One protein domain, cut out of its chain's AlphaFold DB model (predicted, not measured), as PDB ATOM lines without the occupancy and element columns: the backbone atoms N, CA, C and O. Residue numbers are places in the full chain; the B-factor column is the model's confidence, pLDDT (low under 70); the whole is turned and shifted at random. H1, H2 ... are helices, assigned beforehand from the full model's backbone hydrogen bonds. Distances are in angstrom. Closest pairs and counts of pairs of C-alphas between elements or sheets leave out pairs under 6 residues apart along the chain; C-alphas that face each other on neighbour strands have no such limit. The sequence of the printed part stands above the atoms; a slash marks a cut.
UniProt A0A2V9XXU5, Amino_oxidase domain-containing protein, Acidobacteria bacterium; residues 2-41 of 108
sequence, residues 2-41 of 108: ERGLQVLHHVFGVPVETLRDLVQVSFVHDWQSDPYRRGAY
ATOM      1  N   GLU A   2      11.538  47.364 -32.157       92.44
ATOM      2  CA  GLU A   2      11.782  46.439 -31.031       92.44
ATOM      3  C   GLU A   2      11.874  44.956 -31.432       92.44
ATOM      4  O   GLU A   2      12.840  44.283 -31.092       92.44
ATOM      5  N   ARG A   3      10.945  44.463 -32.265       95.12
ATOM      6  CA  ARG A   3      11.020  43.089 -32.805       95.12
ATOM      7  C   ARG A   3      12.303  42.825 -33.599       95.12
ATOM      8  O   ARG A   3      12.845  41.733 -33.534       95.12
ATOM      9  N   GLY A   4      12.793  43.822 -34.338       95.56
ATOM     10  CA  GLY A   4      14.057  43.721 -35.070       95.56
ATOM     11  C   GLY A   4      15.245  43.578 -34.120       95.56
ATOM     12  O   GLY A   4      16.080  42.705 -34.328       95.56
ATOM     13  N   LEU A   5      15.278  44.357 -33.033       97.19
ATOM     14  CA  LEU A   5      16.314  44.245 -32.001       97.19
ATOM     15  C   LEU A   5      16.276  42.889 -31.287       97.19
ATOM     16  O   LEU A   5      17.322  42.299 -31.051       97.19
ATOM     17  N   GLN A   6      15.086  42.355 -31.004       97.88
ATOM     18  CA  GLN A   6      14.926  41.018 -30.418       97.88
ATOM     19  C   GLN A   6      15.457  39.910 -31.340       97.88
ATOM     20  O   GLN A   6      16.123  38.988 -30.874       97.88
ATOM     21  N   VAL A   7      15.206  40.013 -32.651       97.69
ATOM     22  CA  VAL A   7      15.772  39.080 -33.639       97.69
ATOM     23  C   VAL A   7      17.295  39.199 -33.684       97.69
ATOM     24  O   VAL A   7      17.980  38.181 -33.659       97.69
ATOM     25  N   LEU A   8      17.840  40.418 -33.692       97.31
ATOM     26  CA  LEU A   8      19.290  40.634 -33.658       97.31
ATOM     27  C   LEU A   8      19.924  40.068 -32.378       97.31
ATOM     28  O   LEU A   8      20.955  39.407 -32.457       97.31
ATOM     29  N   HIS A   9      19.291  40.256 -31.219       97.75
ATOM     30  CA  HIS A   9      19.718  39.637 -29.965       97.75
ATOM     31  C   HIS A   9      19.757  38.111 -30.081       97.75
ATOM     32  O   HIS A   9      20.752  37.495 -29.713       97.75
ATOM     33  N   HIS A  10      18.712  37.499 -30.642       98.06
ATOM     34  CA  HIS A  10      18.658  36.050 -30.824       98.06
ATOM     35  C   HIS A  10      19.753  35.524 -31.768       98.06
ATOM     36  O   HIS A  10      20.352  34.490 -31.490       98.06
ATOM     37  N   VAL A  11      20.029  36.235 -32.866       98.00
ATOM     38  CA  VAL A  11      21.029  35.829 -33.870       98.00
ATOM     39  C   VAL A  11      22.460  36.032 -33.371       98.00
ATOM     40  O   VAL A  11      23.320  35.193 -33.627       98.00
ATOM     41  N   PHE A  12      22.728  37.139 -32.675       97.31
ATOM     42  CA  PHE A  12      24.090  37.564 -32.337       97.31
ATOM     43  C   PHE A  12      24.451  37.414 -30.853       97.31
ATOM     44  O   PHE A  12      25.607  37.617 -30.491       97.31
ATOM     45  N   GLY A  13      23.493  37.095 -29.977       97.44
ATOM     46  CA  GLY A  13      23.701  36.972 -28.527       97.44
ATOM     47  C   GLY A  13      24.001  38.294 -27.807       97.44
ATOM     48  O   GLY A  13      24.315  38.293 -26.619       97.44
ATOM     49  N   VAL A  14      23.919  39.428 -28.504       97.94
ATOM     50  CA  VAL A  14      24.191  40.758 -27.943       97.94
ATOM     51  C   VAL A  14      22.963  41.241 -27.165       97.94
ATOM     52  O   VAL A  14      21.863  41.155 -27.712       97.94
ATOM     53  N   PRO A  15      23.095  41.755 -25.927       98.06
ATOM     54  CA  PRO A  15      21.964  42.291 -25.166       98.06
ATOM     55  C   PRO A  15      21.171  43.343 -25.952       98.06
ATOM     56  O   PRO A  15      21.748  44.162 -26.673       98.06
ATOM     57  N   VAL A  16      19.843  43.336 -25.810       97.69
ATOM     58  CA  VAL A  16      18.948  44.253 -26.542       97.69
ATOM     59  C   VAL A  16      19.254  45.710 -26.199       97.69
ATOM     60  O   VAL A  16      19.155  46.581 -27.058       97.69
ATOM     61  N   GLU A  17      19.669  45.971 -24.965       97.06
ATOM     62  CA  GLU A  17      20.072  47.278 -24.454       97.06
ATOM     63  C   GLU A  17      21.276  47.803 -25.235       97.06
ATOM     64  O   GLU A  17      21.225  48.894 -25.793       97.06
ATOM     65  N   THR A  18      22.306  46.970 -25.387       97.69
ATOM     66  CA  THR A  18      23.486  47.301 -26.190       97.69
ATOM     67  C   THR A  18      23.119  47.531 -27.654       97.69
ATOM     68  O   THR A  18      23.589  48.486 -28.265       97.69
ATOM     69  N   LEU A  19      22.255  46.691 -28.236       97.12
ATOM     70  CA  LEU A  19      21.802  46.872 -29.619       97.12
ATOM     71  C   LEU A  19      21.017  48.175 -29.805       97.12
ATOM     72  O   LEU A  19      21.154  48.825 -30.839       97.12
ATOM     73  N   ARG A  20      20.212  48.569 -28.813       96.19
ATOM     74  CA  ARG A  20      19.449  49.820 -28.831       96.19
ATOM     75  C   ARG A  20      20.378  51.033 -28.853       96.19
ATOM     76  O   ARG A  20      20.124  51.946 -29.631       96.19
ATOM     77  N   ASP A  21      21.465  50.995 -28.086       96.94
ATOM     78  CA  ASP A  21      22.468  52.066 -28.051       96.94
ATOM     79  C   ASP A  21      23.292  52.159 -29.350       96.94
ATOM     80  O   ASP A  21      23.787  53.227 -29.707       96.94
ATOM     81  N   LEU A  22      23.425  51.049 -30.086       96.25
ATOM     82  CA  LEU A  22      24.139  50.999 -31.368       96.25
ATOM     83  C   LEU A  22      23.302  51.496 -32.558       96.25
ATOM     84  O   LEU A  22      23.863  51.891 -33.584       96.25
ATOM     85  N   VAL A  23      21.969  51.472 -32.465       95.31
ATOM     86  CA  VAL A  23      21.097  51.937 -33.552       95.31
ATOM     87  C   VAL A  23      21.028  53.459 -33.551       95.31
ATOM     88  O   VAL A  23      20.429  54.071 -32.675       95.31
ATOM     89  N   GLN A  24      21.578  54.079 -34.596       96.19
ATOM     90  CA  GLN A  24      21.537  55.537 -34.736       96.19
ATOM     91  C   GLN A  24      20.209  56.050 -35.294       96.19
ATOM     92  O   GLN A  24      19.661  57.037 -34.812       96.19
ATOM     93  N   VAL A  25      19.695  55.403 -36.341       95.75
ATOM     94  CA  VAL A  25      18.482  55.830 -37.044       95.75
ATOM     95  C   VAL A  25      17.709  54.607 -37.493       95.75
ATOM     96  O   VAL A  25      18.276  53.562 -37.815       95.75
ATOM     97  N   SER A  26      16.392  54.757 -37.559       94.19
ATOM     98  CA  SER A  26      15.545  53.777 -38.208       94.19
ATOM     99  C   SER A  26      14.385  54.415 -38.925       94.19
ATOM    100  O   SER A  26      13.856  55.434 -38.486       94.19
ATOM    101  N   PHE A  27      13.983  53.773 -40.010       95.44
ATOM    102  CA  PHE A  27      12.856  54.192 -40.811       95.44
ATOM    103  C   PHE A  27      12.059  52.965 -41.237       95.44
ATOM    104  O   PHE A  27      12.625  51.914 -41.539       95.44
ATOM    105  N   VAL A  28      10.740  53.106 -41.241       95.31
ATOM    106  CA  VAL A  28       9.810  52.099 -41.744       95.31
ATOM    107  C   VAL A  28       8.906  52.807 -42.734       95.31
ATOM    108  O   VAL A  28       8.282  53.806 -42.384       95.31
ATOM    109  N   HIS A  29       8.842  52.280 -43.953       95.69
ATOM    110  CA  HIS A  29       7.927  52.769 -44.975       95.69
ATOM    111  C   HIS A  29       6.774  51.793 -45.135       95.69
ATOM    112  O   HIS A  29       6.997  50.614 -45.423       95.69
ATOM    113  N   ASP A  30       5.552  52.286 -44.988       97.00
ATOM    114  CA  ASP A  30       4.365  51.534 -45.367       97.00
ATOM    115  C   ASP A  30       4.040  51.806 -46.839       97.00
ATOM    116  O   ASP A  30       3.383  52.780 -47.204       97.00
ATOM    117  N   TRP A  31       4.536  50.923 -47.702       96.88
ATOM    118  CA  TRP A  31       4.310  51.000 -49.144       96.88
ATOM    119  C   TRP A  31       2.839  50.838 -49.527       96.88
ATOM    120  O   TRP A  31       2.428  51.347 -50.568       96.88
ATOM    121  N   GLN A  32       2.053  50.127 -48.715       97.06
ATOM    122  CA  GLN A  32       0.660  49.828 -49.018       97.06
ATOM    123  C   GLN A  32      -0.242  51.036 -48.757       97.06
ATOM    124  O   GLN A  32      -1.157  51.285 -49.546       97.06
ATOM    125  N   SER A  33       0.018  51.794 -47.686       97.06
ATOM    126  CA  SER A  33      -0.740  53.011 -47.369       97.06
ATOM    127  C   SER A  33      -0.214  54.279 -48.050       97.06
ATOM    128  O   SER A  33      -0.941  55.272 -48.095       97.06
ATOM    129  N   ASP A  34       0.991  54.261 -48.634       97.81
ATOM    130  CA  ASP A  34       1.512  55.389 -49.415       97.81
ATOM    131  C   ASP A  34       0.594  55.692 -50.625       97.81
ATOM    132  O   ASP A  34       0.481  54.858 -51.536       97.81
ATOM    133  N   PRO A  35      -0.040  56.883 -50.690       97.25
ATOM    134  CA  PRO A  35      -1.030  57.205 -51.718       97.25
ATOM    135  C   PRO A  35      -0.443  57.274 -53.134       97.25
ATOM    136  O   PRO A  35      -1.195  57.172 -54.104       97.25
ATOM    137  N   TYR A  36       0.878  57.413 -53.266       96.38
ATOM    138  CA  TYR A  36       1.566  57.508 -54.552       96.38
ATOM    139  C   TYR A  36       2.126  56.170 -55.052       96.38
ATOM    140  O   TYR A  36       2.546  56.097 -56.205       96.38
ATOM    141  N   ARG A  37       2.145  55.116 -54.221       93.56
ATOM    142  CA  ARG A  37       2.631  53.774 -54.613       93.56
ATOM    143  C   ARG A  37       1.585  52.677 -54.463       93.56
ATOM    144  O   ARG A  37       1.469  51.838 -55.350       93.56
ATOM    145  N   ARG A  38       0.800  52.695 -53.378       95.19
ATOM    146  CA  ARG A  38      -0.275  51.725 -53.080       95.19
ATOM    147  C   ARG A  38       0.174  50.253 -53.123       95.19
ATOM    148  O   ARG A  38      -0.625  49.361 -53.405       95.19
ATOM    149  N   GLY A  39       1.451  50.001 -52.860       95.69
ATOM    150  CA  GLY A  39       2.122  48.714 -53.008       95.69
ATOM    151  C   GLY A  39       3.624  48.892 -53.230       95.69
ATOM    152  O   GLY A  39       4.101  50.001 -53.453       95.69
ATOM    153  N   ALA A  40       4.385  47.801 -53.140       95.06
ATOM    154  CA  ALA A  40       5.825  47.838 -53.396       95.06
ATOM    155  C   ALA A  40       6.129  47.726 -54.899       95.06
ATOM    156  O   ALA A  40       6.728  48.623 -55.485       95.06
ATOM    157  N   TYR A  41       5.701  46.626 -55.516       94.56
ATOM    158  CA  TYR A  41       5.908  46.318 -56.928       94.56
ATOM    159  C   TYR A  41       4.867  45.302 -57.411       94.56
ATOM    160  O   TYR A  41       4.236  44.611 -56.603       94.56
TER     161      TYR A  41
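This is residues 2 to 41 of the 108 residues of the protein "Amino_oxidase domain-containing protein" of Acidobacteria bacterium (UniProt A0A2V9XXU5). Two helices, H1 and then H2, meet nearly at right angles in a small head, and a long tail with no named element, residues 23 to 41, runs away from it and folds back at its far end. The printed part has 40 residues with two named helices, no named strand and the class all helix, with under half of its residues in named elements. It is extended, a rod spanning 39 by 19 by 12 A, with a radius of gyration of the C-alphas of 14.4 A.

H1, residues 2 to 12, and H2, residues 16 to 22, touch, the closest C-alphas being those of His 9 and Val 16, 5.8 A apart. Their lines are about perpendicular, at 83 degrees. In H1 and H2 every O i to N i+4 pair is within hydrogen-bond range.

H1 begins at C-alpha 2 (11.782, 46.439, -31.031) and is 15.2 A long from first to last C-alpha. H2, 9.8 A long, ends at C-alpha 22 (24.139, 50.999, -31.368).

The C-alphas farthest apart, those of Gly 13 and Tyr 36, are 39.9 A apart. The link from H1 to H2 is tight. The printed part has no cut, and no printed residue is under 70 in pLDDT.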